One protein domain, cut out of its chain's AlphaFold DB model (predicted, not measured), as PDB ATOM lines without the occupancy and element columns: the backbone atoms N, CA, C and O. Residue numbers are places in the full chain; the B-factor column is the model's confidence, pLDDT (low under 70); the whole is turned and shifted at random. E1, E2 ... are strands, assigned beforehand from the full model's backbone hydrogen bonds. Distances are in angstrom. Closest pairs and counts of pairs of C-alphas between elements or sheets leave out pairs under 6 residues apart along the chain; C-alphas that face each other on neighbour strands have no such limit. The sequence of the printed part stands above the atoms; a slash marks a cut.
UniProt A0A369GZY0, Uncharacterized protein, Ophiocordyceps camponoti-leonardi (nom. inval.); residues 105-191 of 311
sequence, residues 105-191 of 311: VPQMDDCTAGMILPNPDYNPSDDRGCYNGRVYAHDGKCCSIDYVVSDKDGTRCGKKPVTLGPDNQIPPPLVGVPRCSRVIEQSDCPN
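What this domain is: This is residues 105 to 191 of the 311 residues of an uncharacterized protein of Ophiocordyceps camponoti-leonardi (nom. inval.) (UniProt A0A369GZY0). A rounded body with little regular structure has the sheet E1-E2-E3 near its middle and the hairpin E4-E5 to one side; unnamed stretches, residues 105 to 129 and 158 to 191, lie around them. The printed part has 87 residues and no named helix; its five named strands, E1 to E5 in order along the chain, hold under half of them, and the class is all strand. It is compact, with a radius of gyration of the C-alphas of 11.7 A and spans of 30 by 27 by 24 A.

How they stand to each other: E1, residues 130 to 132, E2, 135 to 138, and E3, 141 to 144, form a meander, consecutive antiparallel hairpins. N 130 and O 137, 3.0 A, and N 136 and O 143, 2.9 A, are within hydrogen-bond range. E4, 148 to 151, and E5, 154 to 157, form a hairpin, with N 149 and O 156 2.9 A apart. The closest C-alphas of E3 and E5, Cys 143 and Cys 157, are 6.0 A apart.

Where its parts are: E1 begins at C-alpha 130, (43.042, 3.164, -7.018); E5 ends at C-alpha 157, (35.317, 8.806, -13.252).

The domain as a whole: The printed part has no cut; pLDDT is under 70 at residues 108 to 127.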
ATOM      1  N   VAL A 105      49.986  14.534 -16.661       79.44
ATOM      2  CA  VAL A 105      49.192  14.768 -15.453       79.44
ATOM      3  C   VAL A 105      50.084  14.506 -14.238       79.44
ATOM      4  O   VAL A 105      50.591  13.394 -14.097       79.44
ATOM      5  N   PRO A 106      50.277  15.482 -13.332       75.25
ATOM      6  CA  PRO A 106      51.094  15.277 -12.141       75.25
ATOM      7  C   PRO A 106      50.597  14.087 -11.300       75.25
ATOM      8  O   PRO A 106      49.529  14.144 -10.692       75.25
ATOM      9  N   GLN A 107      51.375  13.002 -11.266       73.50
ATOM     10  CA  GLN A 107      51.062  11.806 -10.475       73.50
ATOM     11  C   GLN A 107      51.642  11.847  -9.061       73.50
ATOM     12  O   GLN A 107      51.157  11.136  -8.187       73.50
ATOM     13  N   MET A 108      52.682  12.646  -8.821       65.56
ATOM     14  CA  MET A 108      53.263  12.774  -7.487       65.56
ATOM     15  C   MET A 108      52.522  13.842  -6.693       65.56
ATOM     16  O   MET A 108      52.177  14.909  -7.207       65.56
ATOM     17  N   ASP A 109      52.277  13.529  -5.430       63.50
ATOM     18  CA  ASP A 109      51.812  14.470  -4.426       63.50
ATOM     19  C   ASP A 109      52.928  14.621  -3.389       63.50
ATOM     20  O   ASP A 109      53.037  13.830  -2.446       63.50
ATOM     21  N   ASP A 110      53.790  15.619  -3.590       60.34
ATOM     22  CA  ASP A 110      54.922  15.888  -2.695       60.34
ATOM     23  C   ASP A 110      54.417  16.300  -1.305       60.34
ATOM     24  O   ASP A 110      55.121  16.159  -0.307       60.34
ATOM     25  N   CYS A 111      53.162  16.754  -1.212       65.62
ATOM     26  CA  CYS A 111      52.558  17.228   0.020       65.62
ATOM     27  C   CYS A 111      52.181  16.101   0.993       65.62
ATOM     28  O   CYS A 111      52.003  16.369   2.183       65.62
ATOM     29  N   THR A 112      52.054  14.856   0.518       59.12
ATOM     30  CA  THR A 112      51.758  13.672   1.352       59.12
ATOM     31  C   THR A 112      52.883  12.645   1.368       59.12
ATOM     32  O   THR A 112      52.695  11.543   1.899       59.12
ATOM     33  N   ALA A 113      54.057  12.988   0.824       57.06
ATOM     34  CA  ALA A 113      55.237  12.134   0.852       57.06
ATOM     35  C   ALA A 113      55.530  11.677   2.297       57.06
ATOM     36  O   ALA A 113      55.891  12.470   3.163       57.06
ATOM     37  N   GLY A 114      55.311  10.387   2.575       50.75
ATOM     38  CA  GLY A 114      55.554   9.765   3.882       50.75
ATOM     39  C   GLY A 114      54.401   9.787   4.898       50.75
ATOM     40  O   GLY A 114      54.521   9.117   5.919       50.75
ATOM     41  N   MET A 115      53.280  10.483   4.652       49.69
ATOM     42  CA  MET A 115      52.136  10.497   5.592       49.69
ATOM     43  C   MET A 115      51.118   9.378   5.349       49.69
ATOM     44  O   MET A 115      50.376   9.005   6.253       49.69
ATOM     45  N   ILE A 116      51.064   8.846   4.128       53.69
ATOM     46  CA  ILE A 116      50.093   7.825   3.730       53.69
ATOM     47  C   ILE A 116      50.879   6.691   3.085       53.69
ATOM     48  O   ILE A 116      51.381   6.835   1.968       53.69
ATOM     49  N   LEU A 117      51.021   5.583   3.814       53.81
ATOM     50  CA  LEU A 117      51.675   4.385   3.297       53.81
ATOM     51  C   LEU A 117      50.847   3.835   2.122       53.81
ATOM     52  O   LEU A 117      49.625   3.713   2.258       53.81
ATOM     53  N   PRO A 118      51.468   3.535   0.966       54.56
ATOM     54  CA  PRO A 118      50.772   2.856  -0.120       54.56
ATOM     55  C   PRO A 118      50.221   1.523   0.394       54.56
ATOM     56  O   PRO A 118      50.903   0.807   1.129       54.56
ATOM     57  N   ASN A 119      48.976   1.206   0.033       59.97
ATOM     58  CA  ASN A 119      48.408  -0.102   0.326       59.97
ATOM     59  C   ASN A 119      48.929  -1.081  -0.743       59.97
ATOM     60  O   ASN A 119      48.627  -0.873  -1.921       59.97
ATOM     61  N   PRO A 120      49.740  -2.092  -0.382       56.47
ATOM     62  CA  PRO A 120      50.445  -2.933  -1.350       56.47
ATOM     63  C   PRO A 120      49.525  -3.798  -2.226       56.47
ATOM     64  O   PRO A 120      49.982  -4.297  -3.252       56.47
ATOM     65  N   ASP A 121      48.242  -3.928  -1.877       58.19
ATOM     66  CA  ASP A 121      47.382  -4.972  -2.442       58.19
ATOM     67  C   ASP A 121      46.413  -4.508  -3.543       58.19
ATOM     68  O   ASP A 121      45.760  -5.354  -4.143       58.19
ATOM     69  N   TYR A 122      46.309  -3.204  -3.840       62.84
ATOM     70  CA  TYR A 122      45.295  -2.701  -4.783       62.84
ATOM     71  C   TYR A 122      45.863  -2.318  -6.150       62.84
ATOM     72  O   TYR A 122      46.673  -1.392  -6.287       62.84
ATOM     73  N   ASN A 123      45.392  -3.035  -7.168       68.25
ATOM     74  CA  ASN A 123      45.712  -2.837  -8.570       68.25
ATOM     75  C   ASN A 123      44.728  -1.823  -9.197       68.25
ATOM     76  O   ASN A 123      43.531  -1.878  -8.904       68.25
ATOM     77  N   PRO A 124      45.186  -0.924 -10.092       62.22
ATOM     78  CA  PRO A 124      44.309  -0.073 -10.910       62.22
ATOM     79  C   PRO A 124      43.137  -0.791 -11.604       62.22
ATOM     80  O   PRO A 124      42.134  -0.160 -11.936       62.22
ATOM     81  N   SER A 125      43.259  -2.101 -11.824       60.59
ATOM     82  CA  SER A 125      42.249  -2.945 -12.470       60.59
ATOM     83  C   SER A 125      41.200  -3.553 -11.524       60.59
ATOM     84  O   SER A 125      40.320  -4.260 -12.006       60.59
ATOM     85  N   ASP A 126      41.283  -3.327 -10.209       66.50
ATOM     86  CA  ASP A 126      40.337  -3.891  -9.231       66.50
ATOM     87  C   ASP A 126      38.999  -3.127  -9.208       66.50
ATOM     88  O   ASP A 126      38.972  -1.932  -9.488       66.50
ATOM     89  N   ASP A 127      37.908  -3.766  -8.756       67.50
ATOM     90  CA  ASP A 127      36.512  -3.257  -8.755       67.50
ATOM     91  C   ASP A 127      36.276  -1.864  -8.128       67.50
ATOM     92  O   ASP A 127      35.205  -1.274  -8.277       67.50
ATOM     93  N   ARG A 128      37.227  -1.350  -7.339       71.50
ATOM     94  CA  ARG A 128      37.143  -0.027  -6.689       71.50
ATOM     95  C   ARG A 128      38.072   1.014  -7.317       71.50
ATOM     96  O   ARG A 128      37.923   2.209  -7.043       71.50
ATOM     97  N   GLY A 129      39.017   0.568  -8.142       86.12
ATOM     98  CA  GLY A 129      40.127   1.361  -8.647       86.12
ATOM     99  C   GLY A 129      41.078   1.810  -7.542       86.12
ATOM    100  O   GLY A 129      40.889   1.536  -6.353       86.12
ATOM    101  N   CYS A 130      42.102   2.547  -7.938       88.56
ATOM    102  CA  CYS A 130      43.042   3.164  -7.018       88.56
ATOM    103  C   CYS A 130      43.453   4.542  -7.534       88.56
ATOM    104  O   CYS A 130      43.241   4.879  -8.700       88.56
ATOM    105  N   TYR A 131      44.032   5.363  -6.664       88.56
ATOM    106  CA  TYR A 131      44.588   6.651  -7.078       88.56
ATOM    107  C   TYR A 131      46.069   6.773  -6.731       88.56
ATOM    108  O   TYR A 131      46.556   6.195  -5.756       88.56
ATOM    109  N   ASN A 132      46.790   7.554  -7.525       84.12
ATOM    110  CA  ASN A 132      48.151   7.972  -7.242       84.12
ATOM    111  C   ASN A 132      48.296   9.469  -7.540       84.12
ATOM    112  O   ASN A 132      47.994   9.924  -8.645       84.12
ATOM    113  N   GLY A 133      48.667  10.235  -6.508       79.94
ATOM    114  CA  GLY A 133      48.610  11.699  -6.492       79.94
ATOM    115  C   GLY A 133      47.292  12.233  -7.041       79.94
ATOM    116  O   GLY A 133      46.255  12.091  -6.395       79.94
ATOM    117  N   ARG A 134      47.330  12.844  -8.233       83.62
ATOM    118  CA  ARG A 134      46.154  13.450  -8.872       83.62
ATOM    119  C   ARG A 134      45.512  12.613  -9.972       83.62
ATOM    120  O   ARG A 134      44.605  13.121 -10.631       83.62
ATOM    121  N   VAL A 135      45.901  11.355 -10.146       89.69
ATOM    122  CA  VAL A 135      45.272  10.448 -11.114       89.69
ATOM    123  C   VAL A 135      44.543   9.332 -10.380       89.69
ATOM    124  O   VAL A 135      45.111   8.673  -9.515       89.69
ATOM    125  N   TYR A 136      43.284   9.109 -10.740       92.38
ATOM    126  CA  TYR A 136      42.513   7.925 -10.376       92.38
ATOM    127  C   TYR A 136      42.397   7.009 -11.594       92.38
ATOM    128  O   TYR A 136      42.105   7.488 -12.695       92.38
ATOM    129  N   ALA A 137      42.618   5.713 -11.391       92.00
ATOM    130  CA  ALA A 137      42.540   4.681 -12.414       92.00
ATOM    131  C   ALA A 137      41.593   3.560 -11.972       92.00
ATOM    132  O   ALA A 137      41.650   3.090 -10.833       92.00
ATOM    133  N   HIS A 138      40.712   3.159 -12.887       90.56
ATOM    134  CA  HIS A 138      39.746   2.086 -12.691       90.56
ATOM    135  C   HIS A 138      39.347   1.478 -14.038       90.56
ATOM    136  O   HIS A 138      38.836   2.197 -14.900       90.56
ATOM    137  N   ASP A 139      39.552   0.171 -14.220       84.75
ATOM    138  CA  ASP A 139      39.088  -0.587 -15.399       84.75
ATOM    139  C   ASP A 139      39.489   0.064 -16.747       84.75
ATOM    140  O   ASP A 139      38.666   0.383 -17.610       84.75
ATOM    141  N   GLY A 140      40.778   0.396 -16.897       85.62
ATOM    142  CA  GLY A 140      41.314   1.034 -18.110       85.62
ATOM    143  C   GLY A 140      40.829   2.472 -18.360       85.62
ATOM    144  O   GLY A 140      41.091   3.049 -19.426       85.62
ATOM    145  N   LYS A 141      40.091   3.062 -17.410       90.56
ATOM    146  CA  LYS A 141      39.636   4.455 -17.435       90.56
ATOM    147  C   LYS A 141      40.386   5.249 -16.380       90.56
ATOM    148  O   LYS A 141      40.350   4.922 -15.198       90.56
ATOM    149  N   CYS A 142      40.994   6.344 -16.819       92.81
ATOM    150  CA  CYS A 142      41.729   7.240 -15.944       92.81
ATOM    151  C   CYS A 142      41.176   8.658 -16.007       92.81
ATOM    152  O   CYS A 142      40.785   9.157 -17.068       92.81
ATOM    153  N   CYS A 143      41.163   9.325 -14.863       93.00
ATOM    154  CA  CYS A 143      40.782  10.724 -14.761       93.00
ATOM    155  C   CYS A 143      41.567  11.430 -13.661       93.00
ATOM    156  O   CYS A 143      42.126  10.792 -12.767       93.00
ATOM    157  N   SER A 144      41.614  12.759 -13.725       91.75
ATOM    158  CA  SER A 144      42.130  13.537 -12.611       91.75
ATOM    159  C   SER A 144      41.189  13.443 -11.406       91.75
ATOM    160  O   SER A 144      39.981  13.246 -11.556       91.75
ATOM    161  N   ILE A 145      41.735  13.575 -10.197       89.44
ATOM    162  CA  ILE A 145      41.004  13.364  -8.933       89.44
ATOM    163  C   ILE A 145      39.760  14.254  -8.749       89.44
ATOM    164  O   ILE A 145      38.850  13.885  -8.015       89.44
ATOM    165  N   ASP A 146      39.669  15.397  -9.429       88.94
ATOM    166  CA  ASP A 146      38.462  16.230  -9.465       88.94
ATOM    167  C   ASP A 146      37.332  15.674 -10.322       88.94
ATOM    168  O   ASP A 146      36.190  16.079 -10.139       88.94
ATOM    169  N   TYR A 147      37.587  14.752 -11.243       92.19
ATOM    170  CA  TYR A 147      36.502  14.055 -11.933       92.19
ATOM    171  C   TYR A 147      35.982  12.877 -11.132       92.19
ATOM    172  O   TYR A 147      34.971  12.300 -11.524       92.19
ATOM    173  N   VAL A 148      36.636  12.489 -10.039       92.19
ATOM    174  CA  VAL A 148      36.210  11.325  -9.273       92.19
ATOM    175  C   VAL A 148      34.886  11.623  -8.584       92.19
ATOM    176  O   VAL A 148      34.720  12.631  -7.898       92.19
ATOM    177  N   VAL A 149      33.934  10.716  -8.768       91.50
ATOM    178  CA  VAL A 149      32.655  10.715  -8.067       91.50
ATOM    179  C   VAL A 149      32.520   9.408  -7.302       91.50
ATOM    180  O   VAL A 149      32.953   8.360  -7.777       91.50
ATOM    181  N   SER A 150      31.916   9.489  -6.121       89.31
ATOM    182  CA  SER A 150      31.589   8.333  -5.294       89.31
ATOM    183  C   SER A 150      30.091   8.352  -5.026       89.31
ATOM    184  O   SER A 150      29.557   9.345  -4.524       89.31
ATOM    185  N   ASP A 151      29.404   7.295  -5.444       87.56
ATOM    186  CA  ASP A 151      27.967   7.110  -5.267       87.56
ATOM    187  C   ASP A 151      27.663   5.679  -4.777       87.56
ATOM    188  O   ASP A 151      28.553   4.960  -4.320       87.56
ATOM    189  N   LYS A 152      26.388   5.273  -4.803       83.00
ATOM    190  CA  LYS A 152      25.967   3.942  -4.330       83.00
ATOM    191  C   LYS A 152      26.542   2.799  -5.170       83.00
ATOM    192  O   LYS A 152      26.648   1.692  -4.651       83.00
ATOM    193  N   ASP A 153      26.900   3.071  -6.423       81.56
ATOM    194  CA  ASP A 153      27.442   2.092  -7.361       81.56
ATOM    195  C   ASP A 153      28.976   2.006  -7.264       81.56
ATOM    196  O   ASP A 153      29.594   1.157  -7.903       81.56
ATOM    197  N   GLY A 154      29.598   2.858  -6.439       85.12
ATOM    198  CA  GLY A 154      31.025   2.853  -6.147       85.12
ATOM    199  C   GLY A 154      31.738   4.138  -6.563       85.12
ATOM    200  O   GLY A 154      31.131   5.186  -6.793       85.12
ATOM    201  N   THR A 155      33.066   4.052  -6.627       89.31
ATOM    202  CA  THR A 155      33.923   5.157  -7.075       89.31
ATOM    203  C   THR A 155      34.202   5.004  -8.562       89.31
ATOM    204  O   THR A 155      34.480   3.905  -9.031       89.31
ATOM    205  N   ARG A 156      34.102   6.096  -9.324       90.94
ATOM    206  CA  ARG A 156      34.345   6.096 -10.773       90.94
ATOM    207  C   ARG A 156      34.704   7.483 -11.291       90.94
ATOM    208  O   ARG A 156      34.455   8.496 -10.638       90.94
ATOM    209  N   CYS A 157      35.191   7.544 -12.529       90.88
ATOM    210  CA  CYS A 157      35.317   8.806 -13.252       90.88
ATOM    211  C   CYS A 157      33.933   9.375 -13.615       90.88
ATOM    212  O   CYS A 157      33.095   8.724 -14.249       90.88
ATOM    213  N   GLY A 158      33.687  10.603 -13.181       89.31
ATOM    214  CA  GLY A 158      32.495  11.394 -13.444       89.31
ATOM    215  C   GLY A 158      32.574  12.184 -14.752       89.31
ATOM    216  O   GLY A 158      33.510  12.066 -15.536       89.31
ATOM    217  N   LYS A 159      31.545  13.005 -14.996       85.88
ATOM    218  CA  LYS A 159      31.422  13.836 -16.212       85.88
ATOM    219  C   LYS A 159      31.798  15.304 -16.002       85.88
ATOM    220  O   LYS A 159      31.921  16.038 -16.976       85.88
ATOM    221  N   LYS A 160      31.899  15.752 -14.750       86.06
ATOM    222  CA  LYS A 160      32.164  17.146 -14.385       86.06
ATOM    223  C   LYS A 160      33.247  17.192 -13.310       86.06
ATOM    224  O   LYS A 160      33.169  16.366 -12.400       86.06
ATOM    225  N   PRO A 161      34.188  18.145 -13.391       85.75
ATOM    226  CA  PRO A 161      35.168  18.335 -12.342       85.75
ATOM    227  C   PRO A 161      34.514  18.976 -11.116       85.75
ATOM    228  O   PRO A 161      33.689  19.887 -11.242       85.75
ATOM    229  N   VAL A 162      34.903  18.526  -9.930       84.44
ATOM    230  CA  VAL A 162      34.696  19.250  -8.676       84.44
ATOM    231  C   VAL A 162      35.850  20.223  -8.438       84.44
ATOM    232  O   VAL A 162      36.908  20.146  -9.058       84.44
ATOM    233  N   THR A 163      35.670  21.167  -7.521       80.75
ATOM    234  CA  THR A 163      36.762  22.060  -7.133       80.75
ATOM    235  C   THR A 163      37.863  21.264  -6.432       80.75
ATOM    236  O   THR A 163      37.625  20.664  -5.385       80.75
ATOM    237  N   LEU A 164      39.079  21.295  -6.983       75.94
ATOM    238  CA  LEU A 164      40.254  20.723  -6.327       75.94
ATOM    239  C   LEU A 164      40.608  21.522  -5.063       75.94
ATOM    240  O   LEU A 164      40.929  22.716  -5.129       75.94
ATOM    241  N   GLY A 165      40.611  20.836  -3.922       73.69
ATOM    242  CA  GLY A 165      41.138  21.338  -2.652       73.69
ATOM    243  C   GLY A 165      42.674  21.427  -2.640       73.69
ATOM    244  O   GLY A 165      43.293  21.490  -3.706       73.69
ATOM    245  N   PRO A 166      43.310  21.496  -1.462       74.25
ATOM    246  CA  PRO A 166      44.760  21.359  -1.337       74.25
ATOM    247  C   PRO A 166      45.183  19.893  -1.551       74.25
ATOM    248  O   PRO A 166      44.413  18.988  -1.239       74.25
ATOM    249  N   ASP A 167      46.397  19.651  -2.052       74.75
ATOM    250  CA  ASP A 167      46.826  18.287  -2.430       74.75
ATOM    251  C   ASP A 167      47.103  17.382  -1.227       74.75
ATOM    252  O   ASP A 167      46.961  16.171  -1.319       74.75
ATOM    253  N   ASN A 168      47.391  17.959  -0.057       70.38
ATOM    254  CA  ASN A 168      47.581  17.186   1.170       70.38
ATOM    255  C   ASN A 168      46.290  16.727   1.858       70.38
ATOM    256  O   ASN A 168      46.344  16.225   2.981       70.38
ATOM    257  N   GLN A 169      45.131  16.925   1.234       75.56
ATOM    258  CA  GLN A 169      43.867  16.383   1.714       75.56
ATOM    259  C   GLN A 169      43.298  15.436   0.670       75.56
ATOM    260  O   GLN A 169      43.180  15.788  -0.500       75.56
ATOM    261  N   ILE A 170      42.887  14.247   1.115       76.94
ATOM    262  CA  ILE A 170      42.178  13.300   0.257       76.94
ATOM    263  C   ILE A 170      40.831  13.936  -0.118       76.94
ATOM    264  O   ILE A 170      40.048  14.259   0.784       76.94
ATOM    265  N   PRO A 171      40.533  14.131  -1.416       79.75
ATOM    266  CA  PRO A 171      39.242  14.650  -1.843       79.75
ATOM    267  C   PRO A 171      38.095  13.797  -1.283       79.75
ATOM    268  O   PRO A 171      38.221  12.574  -1.269       79.75
ATOM    269  N   PRO A 172      36.954  14.391  -0.882       85.56
ATOM    270  CA  PRO A 172      35.833  13.633  -0.324       85.56
ATOM    271  C   PRO A 172      35.402  12.409  -1.158       85.56
ATOM    272  O   PRO A 172      35.173  11.359  -0.561       85.56
ATOM    273  N   PRO A 173      35.360  12.466  -2.510       87.00
ATOM    274  CA  PRO A 173      35.034  11.299  -3.339       87.00
ATOM    275  C   PRO A 173      36.055  10.153  -3.280       87.00
ATOM    276  O   PRO A 173      35.750   9.047  -3.703       87.00
ATOM    277  N   LEU A 174      37.267  10.417  -2.790       84.19
ATOM    278  CA  LEU A 174      38.354   9.447  -2.662       84.19
ATOM    279  C   LEU A 174      38.511   8.921  -1.230       84.19
ATOM    280  O   LEU A 174      39.399   8.110  -0.963       84.19
ATOM    281  N   VAL A 175      37.659   9.346  -0.292       84.50
ATOM    282  CA  VAL A 175      37.666   8.810   1.073       84.50
ATOM    283  C   VAL A 175      37.327   7.319   1.022       84.50
ATOM    284  O   VAL A 175      36.246   6.927   0.593       84.50
ATOM    285  N   GLY A 176      38.266   6.480   1.463       78.62
ATOM    286  CA  GLY A 176      38.133   5.018   1.419       78.62
ATOM    287  C   GLY A 176      38.554   4.371   0.095       78.62
ATOM    288  O   GLY A 176      38.512   3.146  -0.010       78.62
ATOM    289  N   VAL A 177      38.999   5.158  -0.888       84.62
ATOM    290  CA  VAL A 177      39.635   4.648  -2.108       84.62
ATOM    291  C   VAL A 177      41.108   4.380  -1.801       84.62
ATOM    292  O   VAL A 177      41.778   5.250  -1.238       84.62
ATOM    293  N   PRO A 178      41.639   3.188  -2.112       82.81
ATOM    294  CA  PRO A 178      43.028   2.870  -1.822       82.81
ATOM    295  C   PRO A 178      43.981   3.649  -2.738       82.81
ATOM    296  O   PRO A 178      43.669   3.954  -3.894       82.81
ATOM    297  N   ARG A 179      45.183   3.942  -2.229       81.44
ATOM    298  CA  ARG A 179      46.297   4.333  -3.096       81.44
ATOM    299  C   ARG A 179      46.754   3.137  -3.919       81.44
ATOM    300  O   ARG A 179      46.725   2.013  -3.423       81.44
ATOM    301  N   CYS A 180      47.196   3.395  -5.142       81.94
ATOM    302  CA  CYS A 180      47.763   2.354  -5.985       81.94
ATOM    303  C   CYS A 180      49.036   1.782  -5.352       81.94
ATOM    304  O   CYS A 180      49.859   2.523  -4.811       81.94
ATOM    305  N   SER A 181      49.208   0.465  -5.460       77.19
ATOM    306  CA  SER A 181      50.411  -0.235  -4.994       77.19
ATOM    307  C   SER A 181      51.667   0.126  -5.799       77.19
ATOM    308  O   SER A 181      52.787  -0.020  -5.311       77.19
ATOM    309  N   ARG A 182      51.481   0.638  -7.022       80.94
ATOM    310  CA  ARG A 182      52.527   1.110  -7.937       80.94
ATOM    311  C   ARG A 182      52.143   2.429  -8.610       80.94
ATOM    312  O   ARG A 182      51.006   2.893  -8.518       80.94
ATOM    313  N   VAL A 183      53.110   3.032  -9.298       83.25
ATOM    314  CA  VAL A 183      52.861   4.158 -10.211       83.25
ATOM    315  C   VAL A 183      51.875   3.714 -11.292       83.25
ATOM    316  O   VAL A 183      51.946   2.577 -11.761       83.25
ATOM    317  N   ILE A 184      50.933   4.595 -11.640       86.12
ATOM    318  CA  ILE A 184      49.991   4.328 -12.725       86.12
ATOM    319  C   ILE A 184      50.786   4.469 -14.021       86.12
ATOM    320  O   ILE A 184      51.488   5.463 -14.234       86.12
ATOM    321  N   GLU A 185      50.711   3.454 -14.866       88.19
ATOM    322  CA  GLU A 185      51.430   3.389 -16.131       88.19
ATOM    323  C   GLU A 185      50.485   3.668 -17.301       88.19
ATOM    324  O   GLU A 185      49.265   3.547 -17.201       88.19
ATOM    325  N   GLN A 186      51.045   4.029 -18.456       86.12
ATOM    326  CA  GLN A 186      50.250   4.316 -19.654       86.12
ATOM    327  C   GLN A 186      49.405   3.104 -20.099       86.12
ATOM    328  O   GLN A 186      48.343   3.277 -20.694       86.12
ATOM    329  N   SER A 187      49.849   1.884 -19.782       86.44
ATOM    330  CA  SER A 187      49.107   0.632 -19.981       86.44
ATOM    331  C   SER A 187      47.817   0.553 -19.156       86.44
ATOM    332  O   SER A 187      46.852  -0.050 -19.620       86.44
ATOM    333  N   ASP A 188      47.768   1.198 -17.986       88.50
ATOM    334  CA  ASP A 188      46.573   1.290 -17.134       88.50
ATOM    335  C   ASP A 188      45.589   2.354 -17.644       88.50
ATOM    336  O   ASP A 188      44.390   2.300 -17.368       88.50
ATOM    337  N   CYS A 189      46.095   3.313 -18.427       90.12
ATOM    338  CA  CYS A 189      45.347   4.423 -19.006       90.12
ATOM    339  C   CYS A 189      45.426   4.429 -20.544       90.12
ATOM    340  O   CYS A 189      45.819   5.443 -21.133       90.12
ATOM    341  N   PRO A 190      45.017   3.349 -21.244       86.94
ATOM    342  CA  PRO A 190      45.193   3.226 -22.697       86.94
ATOM    343  C   PRO A 190      44.457   4.319 -23.486       86.94
ATOM    344  O   PRO A 190      44.836   4.665 -24.602       86.94
ATOM    345  N   ASN A 191      43.413   4.892 -22.885       88.06
ATOM    346  CA  ASN A 191      42.595   5.963 -23.446       88.06
ATOM    347  C   ASN A 191      43.050   7.372 -23.016       88.06
ATOM    348  O   ASN A 191      42.354   8.349 -23.313       88.06
TER     349      ASN A 191